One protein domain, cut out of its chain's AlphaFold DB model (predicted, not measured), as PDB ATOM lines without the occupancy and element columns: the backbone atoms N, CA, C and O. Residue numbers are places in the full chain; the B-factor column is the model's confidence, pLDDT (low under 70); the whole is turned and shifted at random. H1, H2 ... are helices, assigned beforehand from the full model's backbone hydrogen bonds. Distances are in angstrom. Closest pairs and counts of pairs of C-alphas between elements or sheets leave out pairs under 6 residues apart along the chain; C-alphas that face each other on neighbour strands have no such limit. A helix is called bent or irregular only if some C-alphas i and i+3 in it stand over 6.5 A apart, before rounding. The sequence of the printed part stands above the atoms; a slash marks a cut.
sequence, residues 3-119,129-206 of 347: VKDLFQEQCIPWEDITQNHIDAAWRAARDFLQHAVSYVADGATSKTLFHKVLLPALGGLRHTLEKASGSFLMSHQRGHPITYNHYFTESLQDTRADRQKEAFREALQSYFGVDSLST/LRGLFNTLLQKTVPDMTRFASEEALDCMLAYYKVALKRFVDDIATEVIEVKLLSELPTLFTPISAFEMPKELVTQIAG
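AT A GLANCE: This is residues 3 to 119 and 129 to 206 of the 347 residues of the protein "GED domain-containing protein" of Penicillium brasilianum (UniProt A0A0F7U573). This is a long rod of helices: H2, H3b and residues 167 to 180 of H6 run side by side as an up-and-down bundle of three, each against the one before it in the chain. H4 packs on H6 at residues 154 to 162 and slants away from it; H5 packs on H4 at one end of the rod, while H3a, with H8 packed on it, lies at the other. The printed part has 195 residues with eight named helices, H1 to H8 in chain order, and no named strand; the class is all helix. The whole is extended, with a radius of gyration of the C-alphas of 28.3 A and spans of 97 by 38 by 24 A.

HOW THE PARTS SIT: Begin at H1, residues 3 to 11, which touches residues 152 to 160 of H6, residues 144 to 181, at a steep tilt of 46 degrees; their closest C-alphas, Val 3 and Met 156, are 5.3 A apart. Next comes H2, residues 14 to 40, and then H3, residues 43 to 78, assigned as one helix by its hydrogen bonds but bent, with C-alphas 52 and 55 6.6 A apart. Its arms H3a, residues 43 to 52, and H3b, residues 55 to 78, stand at a steep tilt of 44 degrees. H2, with residues 34 to 40 alone, forms a hairpin with H3a; the closest C-alphas, Ser 38 and Ser 46, are 5.3 A apart. H3b touches H2 at a shallow tilt of 19 degrees, opposite ways, closest at the C-alphas of Glu 15 and Leu 73, 6.7 A. H3b, with residues 61 to 72 alone, also touches H6, closest at Leu 65 and Val 175, 6.0 A between C-alphas. H4, residues 86 to 112, touches H6 at a steep tilt of 39 degrees, opposite ways; the closest C-alphas, Phe 88 and Ala 158, are 5.4 A apart. H5, residues 129 to 140, touches H4, closest at the C-alphas of Ala 107 and Leu 136, 5.9 A. H7, residues 190 to 194, touches no helix; H8, residues 198 to 205, touches H3a, closest at the C-alphas of Thr 45 and Ile 204, 5.2 A. Every O i to N i+4 pair is within hydrogen-bond range in H1, H2, H4, H5, H7 and H8, against 5 of 6 in H3a, 19 of 20 in H3b and 32 of 34 in H6.

IN THESE COORDINATES: Find C-alpha 3 at (79.682, 108.724, 212.753), where H1 begins. H2 is 39.0 A long, H3b 33.9 A and H4 38.6 A. From C-alpha 144 at (86.528, 114.685, 226.652), H6 runs 52.0 A. H8 ends at C-alpha 205, at (39.545, 92.841, 169.720).

THE WHOLE: The two C-alphas farthest apart, Arg 130 and Gly 206, are 97.0 A apart. Residues 120 to 128 are not printed, and C-alphas 119 and 129 are 20.3 A apart across this cut. Of the links that are printed whole, none is long. Confidence is under 70 at residues 140 to 142.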
ATOM      1  N   VAL A   3      80.649 107.951 213.564       88.19
ATOM      2  CA  VAL A   3      79.682 108.724 212.753       88.19
ATOM      3  C   VAL A   3      79.034 107.897 211.633       88.19
ATOM      4  O   VAL A   3      77.834 108.009 211.404       88.19
ATOM      5  N   LYS A   4      79.815 107.061 210.936       89.06
ATOM      6  CA  LYS A   4      79.310 106.155 209.894       89.06
ATOM      7  C   LYS A   4      78.350 105.137 210.490       89.06
ATOM      8  O   LYS A   4      77.279 104.930 209.936       89.06
ATOM      9  N   ASP A   5      78.750 104.525 211.595       89.88
ATOM     10  CA  ASP A   5      78.008 103.424 212.201       89.88
ATOM     11  C   ASP A   5      76.662 103.958 212.746       89.88
ATOM     12  O   ASP A   5      75.604 103.413 212.438       89.88
ATOM     13  N   LEU A   6      76.680 105.135 213.391       91.69
ATOM     14  CA  LEU A   6      75.472 105.870 213.791       91.69
ATOM     15  C   LEU A   6      74.579 106.240 212.597       91.69
ATOM     16  O   LEU A   6      73.362 106.091 212.668       91.69
ATOM     17  N   PHE A   7      75.159 106.734 211.498       91.69
ATOM     18  CA  PHE A   7      74.391 107.081 210.300       91.69
ATOM     19  C   PHE A   7      73.696 105.854 209.702       91.69
ATOM     20  O   PHE A   7      72.517 105.921 209.366       91.69
ATOM     21  N   GLN A   8      74.403 104.727 209.605       90.75
ATOM     22  CA  GLN A   8      73.846 103.478 209.088       90.75
ATOM     23  C   GLN A   8      72.660 103.001 209.928       90.75
ATOM     24  O   GLN A   8      71.628 102.656 209.357       90.75
ATOM     25  N   GLU A   9      72.767 103.055 211.259       90.88
ATOM     26  CA  GLU A   9      71.654 102.728 212.157       90.88
ATOM     27  C   GLU A   9      70.442 103.645 211.945       90.88
ATOM     28  O   GLU A   9      69.304 103.173 211.908       90.88
ATOM     29  N   GLN A  10      70.660 104.951 211.757       90.88
ATOM     30  CA  GLN A  10      69.567 105.898 211.509       90.88
ATOM     31  C   GLN A  10      68.904 105.722 210.136       90.88
ATOM     32  O   GLN A  10      67.740 106.087 209.974       90.88
ATOM     33  N   CYS A  11      69.612 105.160 209.155       91.12
ATOM     34  CA  CYS A  11      69.121 104.978 207.788       91.12
ATOM     35  C   CYS A  11      68.397 103.647 207.548       91.12
ATOM     36  O   CYS A  11      67.824 103.469 206.475       91.12
ATOM     37  N   ILE A  12      68.361 102.730 208.523       89.81
ATOM     38  CA  ILE A  12      67.615 101.459 208.415       89.81
ATOM     39  C   ILE A  12      66.162 101.667 207.934       89.81
ATOM     40  O   ILE A  12      65.749 100.975 207.005       89.81
ATOM     41  N   PRO A  13      65.387 102.643 208.455       93.06
ATOM     42  CA  PRO A  13      63.993 102.826 208.047       93.06
ATOM     43  C   PRO A  13      63.805 103.285 206.594       93.06
ATOM     44  O   PRO A  13      62.679 103.271 206.100       93.06
ATOM     45  N   TRP A  14      64.859 103.752 205.914       94.56
ATOM     46  CA  TRP A  14      64.736 104.286 204.555       94.56
ATOM     47  C   TRP A  14      64.312 103.216 203.557       94.56
ATOM     48  O   TRP A  14      63.611 103.540 202.604       94.56
ATOM     49  N   GLU A  15      64.687 101.959 203.783       92.44
ATOM     50  CA  GLU A  15      64.308 100.851 202.910       92.44
ATOM     51  C   GLU A  15      62.790 100.662 202.882       92.44
ATOM     52  O   GLU A  15      62.177 100.813 201.824       92.44
ATOM     53  N   ASP A  16      62.174 100.467 204.047       93.94
ATOM     54  CA  ASP A  16      60.725 100.291 204.167       93.94
ATOM     55  C   ASP A  16      59.956 101.508 203.636       93.94
ATOM     56  O   ASP A  16      58.944 101.373 202.948       93.94
ATOM     57  N   ILE A  17      60.421 102.725 203.944       94.62
ATOM     58  CA  ILE A  17      59.774 103.961 203.475       94.62
ATOM     59  C   ILE A  17      59.819 104.040 201.945       94.62
ATOM     60  O   ILE A  17      58.808 104.348 201.311       94.62
ATOM     61  N   THR A  18      60.974 103.736 201.354       94.38
ATOM     62  CA  THR A  18      61.183 103.804 199.904       94.38
ATOM     63  C   THR A  18      60.359 102.747 199.184       94.38
ATOM     64  O   THR A  18      59.675 103.067 198.216       94.38
ATOM     65  N   GLN A  19      60.350 101.510 199.686       94.12
ATOM     66  CA  GLN A  19      59.537 100.432 199.123       94.12
ATOM     67  C   GLN A  19      58.047 100.784 199.157       94.12
ATOM     68  O   GLN A  19      57.371 100.668 198.138       94.12
ATOM     69  N   ASN A  20      57.548 101.303 200.284       95.81
ATOM     70  CA  ASN A  20      56.157 101.747 200.397       95.81
ATOM     71  C   ASN A  20      55.820 102.884 199.418       95.81
ATOM     72  O   ASN A  20      54.730 102.899 198.845       95.81
ATOM     73  N   HIS A  21      56.741 103.832 199.217       95.06
ATOM     74  CA  HIS A  21      56.548 104.927 198.267       95.06
ATOM     75  C   HIS A  21      56.507 104.430 196.815       95.06
ATOM     76  O   HIS A  21      55.598 104.800 196.072       95.06
ATOM     77  N   ILE A  22      57.432 103.548 196.430       94.75
ATOM     78  CA  ILE A  22      57.468 102.933 195.094       94.75
ATOM     79  C   ILE A  22      56.193 102.133 194.838       94.75
ATOM     80  O   ILE A  22      55.590 102.262 193.776       94.75
ATOM     81  N   ASP A  23      55.742 101.358 195.822       95.44
ATOM     82  CA  ASP A  23      54.492 100.608 195.741       95.44
ATOM     83  C   ASP A  23      53.286 101.532 195.530       95.44
ATOM     84  O   ASP A  23      52.405 101.229 194.723       95.44
ATOM     85  N   ALA A  24      53.231 102.663 196.238       96.75
ATOM     86  CA  ALA A  24      52.163 103.643 196.079       96.75
ATOM     87  C   ALA A  24      52.185 104.288 194.683       96.75
ATOM     88  O   ALA A  24      51.144 104.350 194.027       96.75
ATOM     89  N   ALA A  25      53.359 104.708 194.205       95.81
ATOM     90  CA  ALA A  25      53.524 105.303 192.880       95.81
ATOM     91  C   ALA A  25      53.186 104.309 191.758       95.81
ATOM     92  O   ALA A  25      52.448 104.636 190.830       95.81
ATOM     93  N   TRP A  26      53.652 103.063 191.875       95.62
ATOM     94  CA  TRP A  26      53.345 102.003 190.918       95.62
ATOM     95  C   TRP A  26      51.844 101.698 190.867       95.62
ATOM     96  O   TRP A  26      51.280 101.569 189.781       95.62
ATOM     97  N   ARG A  27      51.170 101.626 192.026       96.06
ATOM     98  CA  ARG A  27      49.709 101.445 192.080       96.06
ATOM     99  C   ARG A  27      48.984 102.609 191.418       96.06
ATOM    100  O   ARG A  27      48.092 102.361 190.617       96.06
ATOM    101  N   ALA A  28      49.398 103.848 191.681       96.62
ATOM    102  CA  ALA A  28      48.805 105.022 191.047       96.62
ATOM    103  C   ALA A  28      48.958 104.991 189.516       96.62
ATOM    104  O   ALA A  28      47.986 105.220 188.799       96.62
ATOM    105  N   ALA A  29      50.140 104.635 189.005       95.25
ATOM    106  CA  ALA A  29      50.386 104.503 187.569       95.25
ATOM    107  C   ALA A  29      49.561 103.372 186.929       95.25
ATOM    108  O   ALA A  29      48.965 103.548 185.864       95.25
ATOM    109  N   ARG A  30      49.479 102.218 187.601       95.31
ATOM    110  CA  ARG A  30      48.634 101.091 187.190       95.31
ATOM    111  C   ARG A  30      47.165 101.502 187.115       95.31
ATOM    112  O   ARG A  30      46.506 101.226 186.115       95.31
ATOM    113  N   ASP A  31      46.663 102.138 188.167       95.88
ATOM    114  CA  ASP A  31      45.263 102.532 188.264       95.88
ATOM    115  C   ASP A  31      44.946 103.597 187.206       95.88
ATOM    116  O   ASP A  31      43.932 103.486 186.523       95.88
ATOM    117  N   PHE A  32      45.837 104.567 186.976       94.94
ATOM    118  CA  PHE A  32      45.706 105.533 185.882       94.94
ATOM    119  C   PHE A  32      45.555 104.844 184.518       94.94
ATOM    120  O   PHE A  32      44.609 105.137 183.785       94.94
ATOM    121  N   LEU A  33      46.435 103.891 184.193       93.62
ATOM    122  CA  LEU A  33      46.360 103.154 182.929       93.62
ATOM    123  C   LEU A  33      45.069 102.342 182.808       93.62
ATOM    124  O   LEU A  33      44.477 102.290 181.731       93.62
ATOM    125  N   GLN A  34      44.601 101.743 183.903       94.06
ATOM    126  CA  GLN A  34      43.335 101.016 183.914       94.06
ATOM    127  C   GLN A  34      42.162 101.945 183.575       94.06
ATOM    128  O   GLN A  34      41.343 101.608 182.720       94.06
ATOM    129  N   HIS A  35      42.111 103.132 184.190       94.69
ATOM    130  CA  HIS A  35      41.082 104.129 183.899       94.69
ATOM    131  C   HIS A  35      41.175 104.620 182.449       94.69
ATOM    132  O   HIS A  35      40.164 104.622 181.745       94.69
ATOM    133  N   ALA A  36      42.376 104.955 181.970       93.44
ATOM    134  CA  ALA A  36      42.595 105.428 180.604       93.44
ATOM    135  C   ALA A  36      42.120 104.405 179.558       93.44
ATOM    136  O   ALA A  36      41.396 104.751 178.627       93.44
ATOM    137  N   VAL A  37      42.454 103.127 179.740       92.56
ATOM    138  CA  VAL A  37      42.035 102.065 178.817       92.56
ATOM    139  C   VAL A  37      40.540 101.788 178.912       92.56
ATOM    140  O   VAL A  37      39.900 101.561 177.891       92.56
ATOM    141  N   SER A  38      39.957 101.825 180.113       93.62
ATOM    142  CA  SER A  38      38.504 101.671 180.290       93.62
ATOM    143  C   SER A  38      37.686 102.807 179.673       93.62
ATOM    144  O   SER A  38      36.532 102.601 179.321       93.62
ATOM    145  N   TYR A  39      38.281 103.995 179.533       94.56
ATOM    146  CA  TYR A  39      37.641 105.137 178.890       94.56
ATOM    147  C   TYR A  39      37.665 105.030 177.359       94.56
ATOM    148  O   TYR A  39      36.713 105.437 176.697       94.56
ATOM    149  N   VAL A  40      38.750 104.497 176.790       91.62
ATOM    150  CA  VAL A  40      38.953 104.446 175.333       91.62
ATOM    151  C   VAL A  40      38.372 103.179 174.694       91.62
ATOM    152  O   VAL A  40      37.937 103.229 173.546       91.62
ATOM    153  N   ALA A  41      38.371 102.050 175.405       89.25
ATOM    154  CA  ALA A  41      37.954 100.751 174.877       89.25
ATOM    155  C   ALA A  41      36.685 100.224 175.564       89.25
ATOM    156  O   ALA A  41      36.396 100.558 176.712       89.25
ATOM    157  N   ASP A  42      35.944  99.350 174.878       88.38
ATOM    158  CA  ASP A  42      34.809  98.645 175.473       88.38
ATOM    159  C   ASP A  42      35.263  97.712 176.609       88.38
ATOM    160  O   ASP A  42      36.434  97.340 176.728       88.38
ATOM    161  N   GLY A  43      34.324  97.310 177.468       85.44
ATOM    162  CA  GLY A  43      34.647  96.573 178.690       85.44
ATOM    163  C   GLY A  43      35.365  95.236 178.468       85.44
ATOM    164  O   GLY A  43      36.122  94.821 179.349       85.44
ATOM    165  N   ALA A  44      35.155  94.561 177.333       85.69
ATOM    166  CA  ALA A  44      35.835  93.303 177.031       85.69
ATOM    167  C   ALA A  44      37.273  93.568 176.565       85.69
ATOM    168  O   ALA A  44      38.210  93.052 177.181       85.69
ATOM    169  N   THR A  45      37.443  94.443 175.571       89.25
ATOM    170  CA  THR A  45      38.751  94.847 175.030       89.25
ATOM    171  C   THR A  45      39.634  95.500 176.092       89.25
ATOM    172  O   THR A  45      40.828  95.220 176.182       89.25
ATOM    173  N   SER A  46      39.053  96.343 176.949       91.62
ATOM    174  CA  SER A  46      39.769  97.023 178.029       91.62
ATOM    175  C   SER A  46      40.404  96.027 179.002       91.62
ATOM    176  O   SER A  46      41.602  96.102 179.291       91.62
ATOM    177  N   LYS A  47      39.626  95.038 179.463       90.75
ATOM    178  CA  LYS A  47      40.102  94.012 180.398       90.75
ATOM    179  C   LYS A  47      41.191  93.146 179.774       90.75
ATOM    180  O   LYS A  47      42.216  92.903 180.413       90.75
ATOM    181  N   THR A  48      40.983  92.666 178.551       91.25
ATOM    182  CA  THR A  48      41.945  91.786 177.872       91.25
ATOM    183  C   THR A  48      43.242  92.522 177.561       91.25
ATOM    184  O   THR A  48      44.309  92.011 177.907       91.25
ATOM    185  N   LEU A  49      43.173  93.743 177.018       91.94
ATOM    186  CA  LEU A  49      44.342  94.586 176.753       91.94
ATOM    187  C   LEU A  49      45.133  94.862 178.036       91.94
ATOM    188  O   LEU A  49      46.353  94.675 178.074       91.94
ATOM    189  N   PHE A  50      44.440  95.247 179.110       93.44
ATOM    190  CA  PHE A  50      45.090  95.555 180.376       93.44
ATOM    191  C   PHE A  50      45.804  94.333 180.965       93.44
ATOM    192  O   PHE A  50      46.979  94.412 181.314       93.44
ATOM    193  N   HIS A  51      45.137  93.178 181.028       92.69
ATOM    194  CA  HIS A  51      45.718  91.972 181.621       92.69
ATOM    195  C   HIS A  51      46.808  91.317 180.769       92.69
ATOM    196  O   HIS A  51      47.734  90.732 181.331       92.69
ATOM    197  N   LYS A  52      46.698  91.361 179.438       90.56
ATOM    198  CA  LYS A  52      47.612  90.645 178.534       90.56
ATOM    199  C   LYS A  52      48.816  91.470 178.097       90.56
ATOM    200  O   LYS A  52      49.846  90.876 177.803       90.56
ATOM    201  N   VAL A  53      48.690  92.797 178.048       91.31
ATOM    202  CA  VAL A  53      49.735  93.682 177.509       91.31
ATOM    203  C   VAL A  53      50.276  94.605 178.593       91.31
ATOM    204  O   VAL A  53      51.463  94.553 178.913       91.31
ATOM    205  N   LEU A  54      49.409  95.406 179.215       92.75
ATOM    206  CA  LEU A  54      49.854  96.474 180.114       92.75
ATOM    207  C   LEU A  54      50.338  95.958 181.469       92.75
ATOM    208  O   LEU A  54      51.360  96.418 181.968       92.75
ATOM    209  N   LEU A  55      49.642  94.990 182.067       92.94
ATOM    210  CA  LEU A  55      50.002  94.455 183.378       92.94
ATOM    211  C   LEU A  55      51.367  93.730 183.367       92.94
ATOM    212  O   LEU A  55      52.163  93.995 184.270       92.94
ATOM    213  N   PRO A  56      51.703  92.885 182.367       92.50
ATOM    214  CA  PRO A  56      53.055  92.341 182.229       92.50
ATOM    215  C   PRO A  56      54.127  93.421 182.056       92.50
ATOM    216  O   PRO A  56      55.172  93.351 182.705       92.50
ATOM    217  N   ALA A  57      53.862  94.441 181.234       91.56
ATOM    218  CA  ALA A  57      54.810  95.526 180.990       91.56
ATOM    219  C   ALA A  57      55.062  96.358 182.266       91.56
ATOM    220  O   ALA A  57      56.210  96.595 182.644       91.56
ATOM    221  N   LEU A  58      54.002  96.685 183.014       92.62
ATOM    222  CA  LEU A  58      54.083  97.306 184.342       92.62
ATOM    223  C   LEU A  58      54.821  96.435 185.365       92.62
ATOM    224  O   LEU A  58      55.482  96.967 186.258       92.62
ATOM    225  N   GLY A  59      54.711  95.108 185.261       92.38
ATOM    226  CA  GLY A  59      55.473  94.166 186.081       92.38
ATOM    227  C   GLY A  59      56.978  94.238 185.807       92.38
ATOM    228  O   GLY A  59      57.773  94.290 186.746       92.38
ATOM    229  N   GLY A  60      57.378  94.327 184.535       91.44
ATOM    230  CA  GLY A  60      58.776  94.563 184.153       91.44
ATOM    231  C   GLY A  60      59.304  95.910 184.661       91.44
ATOM    232  O   GLY A  60      60.429  96.004 185.163       91.44
ATOM    233  N   LEU A  61      58.457  96.940 184.615       91.50
ATOM    234  CA  LEU A  61      58.788  98.267 185.126       91.50
ATOM    235  C   LEU A  61      58.987  98.269 186.643       91.50
ATOM    236  O   LEU A  61      59.964  98.824 187.143       91.50
ATOM    237  N   ARG A  62      58.122  97.558 187.376       93.44
ATOM    238  CA  ARG A  62      58.254  97.358 188.824       93.44
ATOM    239  C   ARG A  62      59.608  96.765 189.197       93.44
ATOM    240  O   ARG A  62      60.277  97.290 190.080       93.44
ATOM    241  N   HIS A  63      60.039  95.716 188.500       92.56
ATOM    242  CA  HIS A  63      61.337  95.102 188.771       92.56
ATOM    243  C   HIS A  63      62.501  96.079 188.530       92.56
ATOM    244  O   HIS A  63      63.472  96.110 189.289       92.56
ATOM    245  N   THR A  64      62.386  96.919 187.500       92.12
ATOM    246  CA  THR A  64      63.371  97.968 187.201       92.12
ATOM    247  C   THR A  64      63.434  99.018 188.314       92.12
ATOM    248  O   THR A  64      64.533  99.393 188.729       92.12
ATOM    249  N   LEU A  65      62.281  99.441 188.845       91.75
ATOM    250  CA  LEU A  65      62.177 100.375 189.975       91.75
ATOM    251  C   LEU A  65      62.788  99.795 191.254       91.75
ATOM    252  O   LEU A  65      63.616 100.440 191.899       91.75
ATOM    253  N   GLU A  66      62.431  98.558 191.600       91.75
ATOM    254  CA  GLU A  66      62.957  97.861 192.778       91.75
ATOM    255  C   GLU A  66      64.484  97.721 192.692       91.75
ATOM    256  O   GLU A  66      65.200  98.066 193.633       91.75
ATOM    257  N   LYS A  67      65.013  97.330 191.526       91.88
ATOM    258  CA  LYS A  67      66.461  97.240 191.297       91.88
ATOM    259  C   LYS A  67      67.163  98.597 191.423       91.88
ATOM    260  O   LYS A  67      68.224  98.673 192.044       91.88
ATOM    261  N   ALA A  68      66.595  99.654 190.839       90.12
ATOM    262  CA  ALA A  68      67.158 101.000 190.907       90.12
ATOM    263  C   ALA A  68      67.185 101.515 192.353       90.12
ATOM    264  O   ALA A  68      68.244 101.904 192.848       90.12
ATOM    265  N   SER A  69      66.059 101.424 193.061       90.12
ATOM    266  CA  SER A  69      65.937 101.864 194.456       90.12
ATOM    267  C   SER A  69      66.885 101.124 195.400       90.12
ATOM    268  O   SER A  69      67.531 101.751 196.239       90.12
ATOM    269  N   GLY A  70      67.071  99.814 195.197       89.19
ATOM    270  CA  GLY A  70      68.048  99.027 195.942       89.19
ATOM    271  C   GLY A  70      69.479  99.548 195.767       89.19
ATOM    272  O   GLY A  70      70.241  99.581 196.730       89.19
ATOM    273  N   SER A  71      69.852 100.024 194.574       88.38
ATOM    274  CA  SER A  71      71.189 100.589 194.335       88.38
ATOM    275  C   SER A  71      71.429 101.909 195.087       88.38
ATOM    276  O   SER A  71      72.503 102.104 195.672       88.38
ATOM    277  N   PHE A  72      70.412 102.774 195.161       88.12
ATOM    278  CA  PHE A  72      70.474 104.029 195.916       88.12
ATOM    279  C   PHE A  72      70.534 103.763 197.424       88.12
ATOM    280  O   PHE A  72      71.385 104.318 198.119       88.12
ATOM    281  N   LEU A  73      69.715 102.833 197.927       89.38
ATOM    282  CA  LEU A  73      69.742 102.419 199.332       89.38
ATOM    283  C   LEU A  73      71.112 101.857 199.735       89.38
ATOM    284  O   LEU A  73      71.673 102.259 200.756       89.38
ATOM    285  N   MET A  74      71.705 100.993 198.905       86.94
ATOM    286  CA  MET A  74      73.025 100.407 199.172       86.94
ATOM    287  C   MET A  74      74.132 101.460 199.271       86.94
ATOM    288  O   MET A  74      75.053 101.306 200.080       86.94
ATOM    289  N   SER A  75      74.031 102.547 198.503       84.69
ATOM    290  CA  SER A  75      74.999 103.648 198.542       84.69
ATOM    291  C   SER A  75      75.036 104.329 199.915       84.69
ATOM    292  O   SER A  75      76.116 104.650 200.407       84.69
ATOM    293  N   HIS A  76      73.888 104.460 200.585       84.81
ATOM    294  CA  HIS A  76      73.800 105.051 201.924       84.81
ATOM    295  C   HIS A  76      73.991 104.030 203.055       84.81
ATOM    296  O   HIS A  76      74.588 104.352 204.079       84.81
ATOM    297  N   GLN A  77      73.546 102.786 202.871       83.00
ATOM    298  CA  GLN A  77      73.655 101.743 203.894       83.00
ATOM    299  C   GLN A  77      75.060 101.134 203.984       83.00
ATOM    300  O   GLN A  77      75.485 100.745 205.068       83.00
ATOM    301  N   ARG A  78      75.813 101.034 202.879       81.75
ATOM    302  CA  ARG A  78      77.150 100.397 202.860       81.75
ATOM    303  C   ARG A  78      78.293 101.376 202.596       81.75
ATOM    304  O   ARG A  78      79.428 101.112 203.015       81.75
ATOM    305  N   GLY A  79      77.999 102.498 201.941       80.44
ATOM    306  CA  GLY A  79      78.972 103.530 201.589       80.44
ATOM    307  C   GLY A  79      79.597 104.238 202.793       80.44
ATOM    308  O   GLY A  79      79.182 104.081 203.943       80.44
ATOM    309  N   HIS A  80      80.658 105.003 202.534       81.75
ATOM    310  CA  HIS A  80      81.224 105.907 203.533       81.75
ATOM    311  C   HIS A  80      80.492 107.254 203.469       81.75
ATOM    312  O   HIS A  80      80.291 107.761 202.364       81.75
ATOM    313  N   PRO A  81      80.116 107.854 204.612       82.81
ATOM    314  CA  PRO A  81      79.489 109.164 204.616       82.81
ATOM    315  C   PRO A  81      80.500 110.225 204.170       82.81
ATOM    316  O   PRO A  81      81.413 110.581 204.910       82.81
ATOM    317  N   ILE A  82      80.356 110.708 202.937       85.31
ATOM    318  CA  ILE A  82      81.180 111.775 202.359       85.31
ATOM    319  C   ILE A  82      80.243 112.857 201.834       85.31
ATOM    320  O   ILE A  82      79.263 112.564 201.148       85.31
ATOM    321  N   THR A  83      80.526 114.113 202.169       86.94
ATOM    322  CA  THR A  83      79.818 115.272 201.623       86.94
ATOM    323  C   THR A  83      80.777 116.441 201.453       86.94
ATOM    324  O   THR A  83      81.600 116.708 202.323       86.94
ATOM    325  N   TYR A  84      80.636 117.144 200.334       87.19
ATOM    326  CA  TYR A  84      81.309 118.418 200.058       87.19
ATOM    327  C   TYR A  84      80.330 119.597 200.122       87.19
ATOM    328  O   TYR A  84      80.660 120.715 199.740       87.19
ATOM    329  N   ASN A  85      79.095 119.345 200.558       89.94
ATOM    330  CA  ASN A  85      78.068 120.367 200.641       89.94
ATOM    331  C   ASN A  85      78.336 121.291 201.845       89.94
ATOM    332  O   ASN A  85      78.407 120.808 202.974       89.94
ATOM    333  N   HIS A  86      78.419 122.606 201.610       89.81
ATOM    334  CA  HIS A  86      78.613 123.634 202.642       89.81
ATOM    335  C   HIS A  86      77.526 123.615 203.730       89.81
ATOM    336  O   HIS A  86      77.825 123.886 204.893       89.81
ATOM    337  N   TYR A  87      76.307 123.167 203.402       88.38
ATOM    338  CA  TYR A  87      75.230 122.977 204.379       88.38
ATOM    339  C   TYR A  87      75.623 122.051 205.534       88.38
ATOM    340  O   TYR A  87      75.082 122.182 206.631       88.38
ATOM    341  N   PHE A  88      76.542 121.105 205.310       91.00
ATOM    342  CA  PHE A  88      77.057 120.253 206.378       91.00
ATOM    343  C   PHE A  88      77.823 121.077 207.417       91.00
ATOM    344  O   PHE A  88      77.531 120.989 208.610       91.00
ATOM    345  N   THR A  89      78.782 121.886 206.964       90.06
ATOM    346  CA  THR A  89      79.611 122.709 207.849       90.06
ATOM    347  C   THR A  89      78.798 123.795 208.536       90.06
ATOM    348  O   THR A  89      78.996 124.013 209.727       90.06
ATOM    349  N   GLU A  90      77.845 124.410 207.833       90.88
ATOM    350  CA  GLU A  90      76.924 125.399 208.406       90.88
ATOM    351  C   GLU A  90      76.033 124.767 209.475       90.88
ATOM    352  O   GLU A  90      76.042 125.205 210.620       90.88
ATOM    353  N   SER A  91      75.371 123.644 209.162       89.12
ATOM    354  CA  SER A  91      74.516 122.938 210.128       89.12
ATOM    355  C   SER A  91      75.279 122.522 211.387       89.12
ATOM    356  O   SER A  91      74.714 122.509 212.483       89.12
ATOM    357  N   LEU A  92      76.552 122.149 211.240       90.31
ATOM    358  CA  LEU A  92      77.413 121.777 212.356       90.31
ATOM    359  C   LEU A  92      77.800 122.999 213.200       90.31
ATOM    360  O   LEU A  92      77.767 122.928 214.427       90.31
ATOM    361  N   GLN A  93      78.142 124.119 212.559       89.50
ATOM    362  CA  GLN A  93      78.434 125.381 213.243       89.50
ATOM    363  C   GLN A  93      77.213 125.907 213.997       89.50
ATOM    364  O   GLN A  93      77.348 126.246 215.171       89.50
ATOM    365  N   ASP A  94      76.035 125.882 213.378       89.56
ATOM    366  CA  ASP A  94      74.776 126.290 214.001       89.56
ATOM    367  C   ASP A  94      74.466 125.433 215.229       89.56
ATOM    368  O   ASP A  94      74.189 125.954 216.306       89.56
ATOM    369  N   THR A  95      74.596 124.107 215.105       89.06
ATOM    370  CA  THR A  95      74.337 123.179 216.220       89.06
ATOM    371  C   THR A  95      75.301 123.423 217.387       89.06
ATOM    372  O   THR A  95      74.888 123.436 218.550       89.06
ATOM    373  N   ARG A  96      76.584 123.678 217.094       87.38
ATOM    374  CA  ARG A  96      77.587 124.031 218.111       87.38
ATOM    375  C   ARG A  96      77.289 125.384 218.759       87.38
ATOM    376  O   ARG A  96      77.376 125.499 219.982       87.38
ATOM    377  N   ALA A  97      76.925 126.390 217.966       88.38
ATOM    378  CA  ALA A  97      76.595 127.727 218.446       88.38
ATOM    379  C   ALA A  97      75.347 127.712 219.340       88.38
ATOM    380  O   ALA A  97      75.362 128.305 220.419       88.38
ATOM    381  N   ASP A  98      74.306 126.976 218.948       89.12
ATOM    382  CA  ASP A  98      73.090 126.792 219.739       89.12
ATOM    383  C   ASP A  98      73.391 126.124 221.084       89.12
ATOM    384  O   ASP A  98      72.935 126.601 222.126       89.12
ATOM    385  N   ARG A  99      74.223 125.070 221.099       85.69
ATOM    386  CA  ARG A  99      74.644 124.416 222.349       85.69
ATOM    387  C   ARG A  99      75.429 125.366 223.253       85.69
ATOM    388  O   ARG A  99      75.162 125.417 224.452       85.69
ATOM    389  N   GLN A 100      76.383 126.117 222.705       85.25
ATOM    390  CA  GLN A 100      77.164 127.087 223.483       85.25
ATOM    391  C   GLN A 100      76.283 128.201 224.047       85.25
ATOM    392  O   GLN A 100      76.394 128.549 225.223       85.25
ATOM    393  N   LYS A 101      75.364 128.724 223.233       88.44
ATOM    394  CA  LYS A 101      74.385 129.726 223.652       88.44
ATOM    395  C   LYS A 101      73.525 129.210 224.799       88.44
ATOM    396  O   LYS A 101      73.301 129.941 225.761       88.44
ATOM    397  N   GLU A 102      73.085 127.960 224.723       87.75
ATOM    398  CA  GLU A 102      72.289 127.328 225.769       87.75
ATOM    399  C   GLU A 102      73.094 127.105 227.056       87.75
ATOM    400  O   GLU A 102      72.632 127.449 228.144       87.75
ATOM    401  N   ALA A 103      74.339 126.639 226.945       86.44
ATOM    402  CA  ALA A 103      75.235 126.487 228.088       86.44
ATOM    403  C   ALA A 103      75.489 127.828 228.799       86.44
ATOM    404  O   ALA A 103      75.436 127.901 230.032       86.44
ATOM    405  N   PHE A 104      75.709 128.906 228.037       87.81
ATOM    406  CA  PHE A 104      75.838 130.259 228.579       87.81
ATOM    407  C   PHE A 104      74.541 130.756 229.201       87.81
ATOM    408  O   PHE A 104      74.579 131.332 230.289       87.81
ATOM    409  N   ARG A 105      73.393 130.503 228.565       88.19
ATOM    410  CA  ARG A 105      72.077 130.849 229.107       88.19
ATOM    411  C   ARG A 105      71.889 130.224 230.486       88.19
ATOM    412  O   ARG A 105      71.597 130.940 231.438       88.19
ATOM    413  N   GLU A 106      72.119 128.923 230.618       88.00
ATOM    414  CA  GLU A 106      71.986 128.233 231.902       88.00
ATOM    415  C   GLU A 106      73.024 128.688 232.941       88.00
ATOM    416  O   GLU A 106      72.721 128.738 234.132       88.00
ATOM    417  N   ALA A 107      74.263 128.977 232.528       87.50
ATOM    418  CA  ALA A 107      75.293 129.493 233.432       87.50
ATOM    419  C   ALA A 107      74.898 130.863 234.001       87.50
ATOM    420  O   ALA A 107      74.996 131.077 235.207       87.50
ATOM    421  N   LEU A 108      74.404 131.760 233.144       88.19
ATOM    422  CA  LEU A 108      73.920 133.081 233.537       88.19
ATOM    423  C   LEU A 108      72.698 132.975 234.453       88.19
ATOM    424  O   LEU A 108      72.663 133.622 235.494       88.19
ATOM    425  N   GLN A 109      71.729 132.122 234.116       88.50
ATOM    426  CA  GLN A 109      70.555 131.876 234.960       88.50
ATOM    427  C   GLN A 109      70.936 131.365 236.349       88.50
ATOM    428  O   GLN A 109      70.420 131.864 237.344       88.50
ATOM    429  N   SER A 110      71.876 130.422 236.419       86.88
ATOM    430  CA  SER A 110      72.375 129.881 237.685       86.88
ATOM    431  C   SER A 110      73.123 130.932 238.511       86.88
ATOM    432  O   SER A 110      72.873 131.067 239.705       86.88
ATOM    433  N   TYR A 111      74.000 131.722 237.879       86.56
ATOM    434  CA  TYR A 111      74.782 132.751 238.570       86.56
ATOM    435  C   TYR A 111      73.904 133.873 239.140       86.56
ATOM    436  O   TYR A 111      74.138 134.330 240.256       86.56
ATOM    437  N   PHE A 112      72.896 134.315 238.382       85.69
ATOM    438  CA  PHE A 112      71.986 135.377 238.812       85.69
ATOM    439  C   PHE A 112      70.773 134.864 239.607       85.69
ATOM    440  O   PHE A 112      70.065 135.677 240.193       85.69
ATOM    441  N   GLY A 113      70.526 133.550 239.648       83.69
ATOM    442  CA  GLY A 113      69.366 132.957 240.323       83.69
ATOM    443  C   GLY A 113      68.029 133.302 239.658       83.69
ATOM    444  O   GLY A 113      67.043 133.526 240.354       83.69
ATOM    445  N   VAL A 114      68.003 133.397 238.325       84.31
ATOM    446  CA  VAL A 114      66.847 133.887 237.554       84.31
ATOM    447  C   VAL A 114      66.332 132.823 236.585       84.31
ATOM    448  O   VAL A 114      67.107 132.230 235.836       84.31
ATOM    449  N   ASP A 115      65.008 132.662 236.508       80.88
ATOM    450  CA  ASP A 115      64.355 131.674 235.634       80.88
ATOM    451  C   ASP A 115      64.409 132.030 234.133       80.88
ATOM    452  O   ASP A 115      64.336 131.154 233.269       80.88
ATOM    453  N   SER A 116      64.555 133.315 233.783       81.62
ATOM    454  CA  SER A 116      64.599 133.809 232.398       81.62
ATOM    455  C   SER A 116      65.494 135.040 232.217       81.62
ATOM    456  O   SER A 116      65.398 136.008 232.967       81.62
ATOM    457  N   LEU A 117      66.308 135.027 231.155       80.25
ATOM    458  CA  LEU A 117      67.139 136.165 230.727       80.25
ATOM    459  C   LEU A 117      66.393 137.146 229.801       80.25
ATOM    460  O   LEU A 117      66.989 138.093 229.298       80.25
ATOM    461  N   SER A 118      65.107 136.910 229.528       79.44
ATOM    462  CA  SER A 118      64.295 137.749 228.633       79.44
ATOM    463  C   SER A 118      63.713 138.991 229.316       79.44
ATOM    464  O   SER A 118      63.151 139.850 228.643       79.44
ATOM    465  N   THR A 119      63.815 139.078 230.641       78.00
ATOM    466  CA  THR A 119      63.253 140.163 231.452       78.00
ATOM    467  C   THR A 119      64.389 140.938 232.112       78.00
ATOM    468  O   THR A 119      65.354 140.335 232.578       78.00
ATOM    469  N   LEU A 129      82.360 139.935 238.675       85.19
ATOM    470  CA  LEU A 129      82.732 139.612 237.291       85.19
ATOM    471  C   LEU A 129      83.687 138.414 237.181       85.19
ATOM    472  O   LEU A 129      83.601 137.640 236.232       85.19
ATOM    473  N   ARG A 130      84.578 138.227 238.161       87.56
ATOM    474  CA  ARG A 130      85.508 137.092 238.180       87.56
ATOM    475  C   ARG A 130      84.787 135.778 238.480       87.56
ATOM    476  O   ARG A 130      85.077 134.768 237.850       87.56
ATOM    477  N   GLY A 131      83.831 135.800 239.405       84.81
ATOM    478  CA  GLY A 131      82.947 134.673 239.695       84.81
ATOM    479  C   GLY A 131      82.093 134.308 238.485       84.81
ATOM    480  O   GLY A 131      82.047 133.141 238.112       84.81
ATOM    481  N   LEU A 132      81.518 135.310 237.814       87.31
ATOM    482  CA  LEU A 132      80.754 135.117 236.583       87.31
ATOM    483  C   LEU A 132      81.615 134.474 235.484       87.31
ATOM    484  O   LEU A 132      81.237 133.446 234.920       87.31
ATOM    485  N   PHE A 133      82.802 135.026 235.229       86.50
ATOM    486  CA  PHE A 133      83.746 134.469 234.260       86.50
ATOM    487  C   PHE A 133      84.088 133.007 234.575       86.50
ATOM    488  O   PHE A 133      84.033 132.158 233.690       86.50
ATOM    489  N   ASN A 134      84.358 132.688 235.843       86.06
ATOM    490  CA  ASN A 134      84.653 131.320 236.263       86.06
ATOM    491  C   ASN A 134      83.462 130.374 236.058       86.06
ATOM    492  O   ASN A 134      83.671 129.256 235.599       86.06
ATOM    493  N   THR A 135      82.225 130.805 236.336       84.88
ATOM    494  CA  THR A 135      81.033 129.969 236.092       84.88
ATOM    495  C   THR A 135      80.808 129.671 234.610       84.88
ATOM    496  O   THR A 135      80.469 128.541 234.259       84.88
ATOM    497  N   LEU A 136      81.070 130.643 233.729       85.62
ATOM    498  CA  LEU A 136      81.023 130.441 232.279       85.62
ATOM    499  C   LEU A 136      82.133 129.490 231.819       85.62
ATOM    500  O   LEU A 136      81.878 128.570 231.044       85.62
ATOM    501  N   LEU A 137      83.351 129.659 232.342       82.31
ATOM    502  CA  LEU A 137      84.498 128.827 231.985       82.31
ATOM    503  C   LEU A 137      84.310 127.373 232.445       82.31
ATOM    504  O   LEU A 137      84.602 126.445 231.700       82.31
ATOM    505  N   GLN A 138      83.779 127.161 233.649       74.75
ATOM    506  CA  GLN A 138      83.617 125.834 234.240       74.75
ATOM    507  C   GLN A 138      82.559 124.992 233.515       74.75
ATOM    508  O   GLN A 138      82.762 123.794 233.341       74.75
ATOM    509  N   LYS A 139      81.482 125.613 233.012       70.06
ATOM    510  CA  LYS A 139      80.535 124.952 232.094       70.06
ATOM    511  C   LYS A 139      81.110 124.710 230.692       70.06
ATOM    512  O   LYS A 139      80.526 123.946 229.932       70.06
ATOM    513  N   THR A 140      82.232 125.348 230.353       67.19
ATOM    514  CA  THR A 140      82.889 125.218 229.044       67.19
ATOM    515  C   THR A 140      83.911 124.078 229.011       67.19
ATOM    516  O   THR A 140      84.192 123.574 227.930       67.19
ATOM    517  N   VAL A 141      84.462 123.643 230.157       60.09
ATOM    518  CA  VAL A 141      85.433 122.532 230.211       60.09
ATOM    519  C   VAL A 141      84.702 121.203 229.985       60.09
ATOM    520  O   VAL A 141      83.973 120.763 230.876       60.09
ATOM    521  N   PRO A 142      84.867 120.538 228.830       64.69
ATOM    522  CA  PRO A 142      84.123 119.324 228.550       64.69
ATOM    523  C   PRO A 142      84.803 118.114 229.194       64.69
ATOM    524  O   PRO A 142      86.030 117.993 229.178       64.69
ATOM    525  N   ASP A 143      84.004 117.160 229.669       80.94
ATOM    526  CA  ASP A 143      84.440 115.764 229.698       80.94
ATOM    527  C   ASP A 143      84.772 115.357 228.253       80.94
ATOM    528  O   ASP A 143      83.910 115.421 227.374       80.94
ATOM    529  N   MET A 144      86.029 114.983 227.997       83.31
ATOM    530  CA  MET A 144      86.528 114.685 226.652       83.31
ATOM    531  C   MET A 144      85.738 113.563 225.973       83.31
ATOM    532  O   MET A 144      85.508 113.624 224.765       83.31
ATOM    533  N   THR A 145      85.283 112.560 226.731       86.12
ATOM    534  CA  THR A 145      84.481 111.459 226.185       86.12
ATOM    535  C   THR A 145      83.090 111.944 225.807       86.12
ATOM    536  O   THR A 145      82.611 111.662 224.706       86.12
ATOM    537  N   ARG A 146      82.461 112.731 226.684       86.00
ATOM    538  CA  ARG A 146      81.158 113.337 226.412       86.00
ATOM    539  C   ARG A 146      81.222 114.262 225.199       86.00
ATOM    540  O   ARG A 146      80.404 114.125 224.295       86.00
ATOM    541  N   PHE A 147      82.223 115.134 225.133       85.19
ATOM    542  CA  PHE A 147      82.430 116.034 224.003       85.19
ATOM    543  C   PHE A 147      82.600 115.275 222.690       85.19
ATOM    544  O   PHE A 147      81.910 115.574 221.723       85.19
ATOM    545  N   ALA A 148      83.450 114.244 222.665       88.56
ATOM    546  CA  ALA A 148      83.631 113.417 221.476       88.56
ATOM    547  C   ALA A 148      82.326 112.726 221.038       88.56
ATOM    548  O   ALA A 148      82.059 112.620 219.841       88.56
ATOM    549  N   SER A 149      81.498 112.279 221.990       89.75
ATOM    550  CA  SER A 149      80.200 111.661 221.690       89.75
ATOM    551  C   SER A 149      79.177 112.661 221.139       89.75
ATOM    552  O   SER A 149      78.491 112.356 220.163       89.75
ATOM    553  N   GLU A 150      79.114 113.866 221.710       88.69
ATOM    554  CA  GLU A 150      78.236 114.940 221.244       88.69
ATOM    555  C   GLU A 150      78.659 115.421 219.848       88.69
ATOM    556  O   GLU A 150      77.822 115.550 218.961       88.69
ATOM    557  N   GLU A 151      79.960 115.584 219.613       89.56
ATOM    558  CA  GLU A 151      80.512 115.944 218.305       89.56
ATOM    559  C   GLU A 151      80.227 114.885 217.235       89.56
ATOM    560  O   GLU A 151      79.858 115.219 216.105       89.56
ATOM    561  N   ALA A 152      80.349 113.597 217.574       92.06
ATOM    562  CA  ALA A 152      80.011 112.516 216.653       92.06
ATOM    563  C   ALA A 152      78.516 112.518 216.295       92.06
ATOM    564  O   ALA A 152      78.162 112.301 215.132       92.06
ATOM    565  N   LEU A 153      77.647 112.796 217.272       91.00
ATOM    566  CA  LEU A 153      76.209 112.916 217.062       91.00
ATOM    567  C   LEU A 153      75.873 114.116 216.169       91.00
ATOM    568  O   LEU A 153      75.109 113.962 215.217       91.00
ATOM    569  N   ASP A 154      76.467 115.280 216.423       91.19
ATOM    570  CA  ASP A 154      76.226 116.488 215.630       91.19
ATOM    571  C   ASP A 154      76.693 116.312 214.185       91.19
ATOM    572  O   ASP A 154      75.956 116.634 213.251       91.19
ATOM    573  N   CYS A 155      77.883 115.734 213.985       91.75
ATOM    574  CA  CYS A 155      78.378 115.391 212.655       91.75
ATOM    575  C   CYS A 155      77.425 114.424 211.944       91.75
ATOM    576  O   CYS A 155      77.092 114.628 210.777       91.75
ATOM    577  N   MET A 156      76.950 113.386 212.638       92.94
ATOM    578  CA  MET A 156      76.006 112.435 212.058       92.94
ATOM    579  C   MET A 156      74.691 113.118 211.669       92.94
ATOM    580  O   MET A 156      74.229 112.935 210.547       92.94
ATOM    581  N   LEU A 157      74.119 113.957 212.537       91.75
ATOM    582  CA  LEU A 157      72.860 114.661 212.278       91.75
ATOM    583  C   LEU A 157      72.982 115.679 211.139       91.75
ATOM    584  O   LEU A 157      72.091 115.766 210.291       91.75
ATOM    585  N   ALA A 158      74.076 116.441 211.096       92.56
ATOM    586  CA  ALA A 158      74.353 117.375 210.010       92.56
ATOM    587  C   ALA A 158      74.495 116.631 208.675       92.56
ATOM    588  O   ALA A 158      73.896 117.033 207.674       92.56
ATOM    589  N   TYR A 159      75.218 115.507 208.663       92.69
ATOM    590  CA  TYR A 159      75.346 114.667 207.475       92.69
ATOM    591  C   TYR A 159      74.002 114.062 207.058       92.69
ATOM    592  O   TYR A 159      73.634 114.136 205.886       92.69
ATOM    593  N   TYR A 160      73.233 113.536 208.013       92.69
ATOM    594  CA  TYR A 160      71.923 112.938 207.775       92.69
ATOM    595  C   TYR A 160      70.966 113.921 207.096       92.69
ATOM    596  O   TYR A 160      70.296 113.547 206.141       92.69
ATOM    597  N   LYS A 161      70.941 115.195 207.513       92.06
ATOM    598  CA  LYS A 161      70.122 116.231 206.857       92.06
ATOM    599  C   LYS A 161      70.471 116.404 205.377       92.06
ATOM    600  O   LYS A 161      69.569 116.548 204.556       92.06
ATOM    601  N   VAL A 162      71.760 116.410 205.040       92.69
ATOM    602  CA  VAL A 162      72.218 116.549 203.649       92.69
ATOM    603  C   VAL A 162      71.890 115.290 202.851       92.69
ATOM    604  O   VAL A 162      71.339 115.387 201.756       92.69
ATOM    605  N   ALA A 163      72.205 114.118 203.401       92.94
ATOM    606  CA  ALA A 163      71.970 112.837 202.751       92.94
ATOM    607  C   ALA A 163      70.477 112.584 202.515       92.94
ATOM    608  O   ALA A 163      70.112 112.159 201.429       92.94
ATOM    609  N   LEU A 164      69.616 112.898 203.489       93.62
ATOM    610  CA  LEU A 164      68.169 112.716 203.379       93.62
ATOM    611  C   LEU A 164      67.582 113.535 202.230       93.62
ATOM    612  O   LEU A 164      66.809 112.998 201.449       93.62
ATOM    613  N   LYS A 165      67.948 114.819 202.118       92.69
ATOM    614  CA  LYS A 165      67.461 115.679 201.029       92.69
ATOM    615  C   LYS A 165      67.845 115.104 199.668       92.69
ATOM    616  O   LYS A 165      66.979 114.899 198.832       92.69
ATOM    617  N   ARG A 166      69.125 114.756 199.509       92.06
ATOM    618  CA  ARG A 166      69.635 114.138 198.279       92.06
ATOM    619  C   ARG A 166      68.916 112.836 197.958       92.06
ATOM    620  O   ARG A 166      68.484 112.654 196.839       92.06
ATOM    621  N   PHE A 167      68.750 111.965 198.948       93.19
ATOM    622  CA  PHE A 167      68.096 110.678 198.759       93.19
ATOM    623  C   PHE A 167      66.634 110.829 198.329       93.19
ATOM    624  O   PHE A 167      66.180 110.117 197.442       93.19
ATOM    625  N   VAL A 168      65.892 111.759 198.939       94.56
ATOM    626  CA  VAL A 168      64.503 112.038 198.548       94.56
ATOM    627  C   VAL A 168      64.437 112.541 197.108       94.56
ATOM    628  O   VAL A 168      63.615 112.038 196.345       94.56
ATOM    629  N   ASP A 169      65.316 113.474 196.737       94.31
ATOM    630  CA  ASP A 169      65.392 113.992 195.371       94.31
ATOM    631  C   ASP A 169      65.754 112.871 194.386       94.31
ATOM    632  O   ASP A 169      65.026 112.661 193.423       94.31
ATOM    633  N   ASP A 170      66.791 112.077 194.680       93.00
ATOM    634  CA  ASP A 170      67.246 110.960 193.845       93.00
ATOM    635  C   ASP A 170      66.128 109.917 193.638       93.00
ATOM    636  O   ASP A 170      65.908 109.447 192.525       93.00
ATOM    637  N   ILE A 171      65.365 109.559 194.679       94.69
ATOM    638  CA  ILE A 171      64.225 108.638 194.525       94.69
ATOM    639  C   ILE A 171      63.124 109.267 193.664       94.69
ATOM    640  O   ILE A 171      62.588 108.601 192.777       94.69
ATOM    641  N   ALA A 172      62.780 110.534 193.891       94.62
ATOM    642  CA  ALA A 172      61.740 111.197 193.115       94.62
ATOM    643  C   ALA A 172      62.133 111.322 191.633       94.62
ATOM    644  O   ALA A 172      61.368 110.916 190.761       94.62
ATOM    645  N   THR A 173      63.330 111.823 191.334       94.69
ATOM    646  CA  THR A 173      63.755 112.105 189.960       94.69
ATOM    647  C   THR A 173      64.268 110.861 189.246       94.69
ATOM    648  O   THR A 173      63.815 110.539 188.152       94.69
ATOM    649  N   GLU A 174      65.189 110.110 189.848       93.69
ATOM    650  CA  GLU A 174      65.848 108.999 189.153       93.69
ATOM    651  C   GLU A 174      65.021 107.719 189.179       93.69
ATOM    652  O   GLU A 174      65.112 106.924 188.245       93.69
ATOM    653  N   VAL A 175      64.218 107.485 190.222       93.94
ATOM    654  CA  VAL A 175      63.394 106.271 190.318       93.94
ATOM    655  C   VAL A 175      61.988 106.537 189.792       93.94
ATOM    656  O   VAL A 175      61.566 105.867 188.854       93.94
ATOM    657  N   ILE A 176      61.255 107.510 190.332       94.94
ATOM    658  CA  ILE A 176      59.861 107.723 189.920       94.94
ATOM    659  C   ILE A 176      59.774 108.403 188.547       94.94
ATOM    660  O   ILE A 176      59.215 107.821 187.621       94.94
ATOM    661  N   GLU A 177      60.341 109.592 188.367       94.62
ATOM    662  CA  GLU A 177      60.206 110.325 187.097       94.62
ATOM    663  C   GLU A 177      60.860 109.568 185.934       94.62
ATOM    664  O   GLU A 177      60.217 109.251 184.931       94.62
ATOM    665  N   VAL A 178      62.133 109.204 186.082       93.50
ATOM    666  CA  VAL A 178      62.892 108.581 184.993       93.50
ATOM    667  C   VAL A 178      62.483 107.125 184.769       93.50
ATOM    668  O   VAL A 178      62.259 106.748 183.622       93.50
ATOM    669  N   LYS A 179      62.373 106.279 185.803       93.25
ATOM    670  CA  LYS A 179      62.087 104.844 185.586       93.25
ATOM    671  C   LYS A 179      60.610 104.492 185.559       93.25
ATOM    672  O   LYS A 179      60.304 103.463 184.976       93.25
ATOM    673  N   LEU A 180      59.709 105.256 186.178       94.06
ATOM    674  CA  LEU A 180      58.270 104.981 186.092       94.06
ATOM    675  C   LEU A 180      57.625 105.874 185.031       94.06
ATOM    676  O   LEU A 180      57.117 105.361 184.040       94.06
ATOM    677  N   LEU A 181      57.645 107.194 185.220       93.62
ATOM    678  CA  LEU A 181      56.829 108.116 184.428       93.62
ATOM    679  C   LEU A 181      57.299 108.255 182.979       93.62
ATOM    680  O   LEU A 181      56.461 108.259 182.078       93.62
ATOM    681  N   SER A 182      58.611 108.300 182.733       93.12
ATOM    682  CA  SER A 182      59.144 108.433 181.370       93.12
ATOM    683  C   SER A 182      58.908 107.190 180.499       93.12
ATOM    684  O   SER A 182      58.791 107.299 179.280       93.12
ATOM    685  N   GLU A 183      58.753 106.023 181.131       91.81
ATOM    686  CA  GLU A 183      58.509 104.743 180.462       91.81
ATOM    687  C   GLU A 183      57.012 104.427 180.317       91.81
ATOM    688  O   GLU A 183      56.631 103.588 179.507       91.81
ATOM    689  N   LEU A 184      56.113 105.103 181.045       91.31
ATOM    690  CA  LEU A 184      54.669 104.875 180.892       91.31
ATOM    691  C   LEU A 184      54.171 105.043 179.441       91.31
ATOM    692  O   LEU A 184      53.410 104.185 178.985       91.31
ATOM    693  N   PRO A 185      54.589 106.078 178.681       89.69
ATOM    694  CA  PRO A 185      54.193 106.232 177.282       89.69
ATOM    695  C   PRO A 185      54.778 105.160 176.354       89.69
ATOM    696  O   PRO A 185      54.218 104.904 175.289       89.69
ATOM    697  N   THR A 186      55.900 104.535 176.729       89.44
ATOM    698  CA  THR A 186      56.568 103.512 175.910       89.44
ATOM    699  C   THR A 186      55.909 102.138 176.065       89.44
ATOM    700  O   THR A 186      56.059 101.292 175.182       89.44
ATOM    701  N   LEU A 187      55.109 101.933 177.123       88.62
ATOM    702  CA  LEU A 187      54.431 100.662 177.411       88.62
ATOM    703  C   LEU A 187      53.452 100.216 176.321       88.62
ATOM    704  O   LEU A 187      53.272  99.016 176.115       88.62
ATOM    705  N   PHE A 188      52.787 101.161 175.656       88.69
ATOM    706  CA  PHE A 188      51.843 100.857 174.586       88.69
ATOM    707  C   PHE A 188      51.907 101.920 173.497       88.69
ATOM    708  O   PHE A 188      51.275 102.972 173.565       88.69
ATOM    709  N   THR A 189      52.702 101.623 172.475       90.06
ATOM    710  CA  THR A 189      52.921 102.485 171.314       90.06
ATOM    711  C   THR A 189      52.202 101.939 170.079       90.06
ATOM    712  O   THR A 189      51.956 100.730 169.993       90.06
ATOM    713  N   PRO A 190      51.927 102.778 169.063       91.31
ATOM    714  CA  PRO A 190      51.373 102.309 167.791       91.31
ATOM    715  C   PRO A 190      52.202 101.191 167.145       91.31
ATOM    716  O   PRO A 190      51.643 100.286 166.533       91.31
ATOM    717  N   ILE A 191      53.527 101.222 167.330       91.00
ATOM    718  CA  ILE A 191      54.444 100.183 166.848       91.00
ATOM    719  C   ILE A 191      54.171  98.864 167.577       91.00
ATOM    720  O   ILE A 191      53.931  97.853 166.928       91.00
ATOM    721  N   SER A 192      54.101  98.883 168.914       87.69
ATOM    722  CA  SER A 192      53.791  97.679 169.702       87.69
ATOM    723  C   SER A 192      52.414  97.084 169.377       87.69
ATOM    724  O   SER A 192      52.238  95.868 169.410       87.69
ATOM    725  N   ALA A 193      51.443  97.930 169.014       89.31
ATOM    726  CA  ALA A 193      50.128  97.487 168.567       89.31
ATOM    727  C   ALA A 193      50.178  96.856 167.164       89.31
ATOM    728  O   ALA A 193      49.494  95.868 166.914       89.31
ATOM    729  N   PHE A 194      50.997  97.398 166.258       90.44
ATOM    730  CA  PHE A 194      51.181  96.867 164.906       90.44
ATOM    731  C   PHE A 194      51.932  95.528 164.886       90.44
ATOM    732  O   PHE A 194      51.579  94.634 164.121       90.44
ATOM    733  N   GLU A 195      52.945  95.371 165.738       91.81
ATOM    734  CA  GLU A 195      53.755  94.146 165.847       91.81
ATOM    735  C   GLU A 195      53.060  93.021 166.631       91.81
ATOM    736  O   GLU A 195      53.591  91.916 166.768       91.81
ATOM    737  N   MET A 196      51.859  93.283 167.144       92.81
ATOM    738  CA  MET A 196      51.102  92.341 167.948       92.81
ATOM    739  C   MET A 196      50.712  91.090 167.133       92.81
ATOM    740  O   MET A 196      50.163  91.208 166.034       92.81
ATOM    741  N   PRO A 197      50.941  89.870 167.658       92.62
ATOM    742  CA  PRO A 197      50.597  88.646 166.944       92.62
ATOM    743  C   PRO A 197      49.083  88.525 166.752       92.62
ATOM    744  O   PRO A 197      48.293  88.926 167.612       92.62
ATOM    745  N   LYS A 198      48.667  87.936 165.625       92.06
ATOM    746  CA  LYS A 198      47.252  87.844 165.216       92.06
ATOM    747  C   LYS A 198      46.390  87.140 166.265       92.06
ATOM    748  O   LYS A 198      45.238  87.513 166.473       92.06
ATOM    749  N   GLU A 199      46.950  86.154 166.952       91.00
ATOM    750  CA  GLU A 199      46.300  85.419 168.036       91.00
ATOM    751  C   GLU A 199      46.008  86.329 169.240       91.00
ATOM    752  O   GLU A 199      44.961  86.211 169.870       91.00
ATOM    753  N   LEU A 200      46.902  87.273 169.552       89.94
ATOM    754  CA  LEU A 200      46.688  88.233 170.636       89.94
ATOM    755  C   LEU A 200      45.694  89.322 170.217       89.94
ATOM    756  O   LEU A 200      44.811  89.668 170.996       89.94
ATOM    757  N   VAL A 201      45.779  89.803 168.973       91.25
ATOM    758  CA  VAL A 201      44.821  90.780 168.423       91.25
ATOM    759  C   VAL A 201      43.402  90.211 168.429       91.25
ATOM    760  O   VAL A 201      42.472  90.892 168.851       91.25
ATOM    761  N   THR A 202      43.228  88.953 168.022       89.25
ATOM    762  CA  THR A 202      41.922  88.273 168.067       89.25
ATOM    763  C   THR A 202      41.435  88.029 169.495       89.25
ATOM    764  O   THR A 202      40.240  88.112 169.739       89.25
ATOM    765  N   GLN A 203      42.319  87.804 170.469       86.81
ATOM    766  CA  GLN A 203      41.916  87.745 171.882       86.81
ATOM    767  C   GLN A 203      41.513  89.107 172.460       86.81
ATOM    768  O   GLN A 203      40.698  89.157 173.379       86.81
ATOM    769  N   ILE A 204      42.113  90.196 171.975       88.25
ATOM    770  CA  ILE A 204      41.862  91.543 172.496       88.25
ATOM    771  C   ILE A 204      40.625  92.160 171.846       88.25
ATOM    772  O   ILE A 204      39.751  92.629 172.564       88.25
ATOM    773  N   ALA A 205      40.553  92.141 170.516       84.94
ATOM    774  CA  ALA A 205      39.545  92.841 169.720       84.94
ATOM    775  C   ALA A 205      38.744  91.910 168.790       84.94
ATOM    776  O   ALA A 205      38.031  92.379 167.903       84.94
ATOM    777  N   GLY A 206      38.883  90.589 168.933       84.75
ATOM    778  CA  GLY A 206      38.080  89.643 168.165       84.75
ATOM    779  C   GLY A 206      36.626  89.657 168.621       84.75
ATOM    780  O   GLY A 206      36.330  89.578 169.812       84.75
TER     781      GLY A 206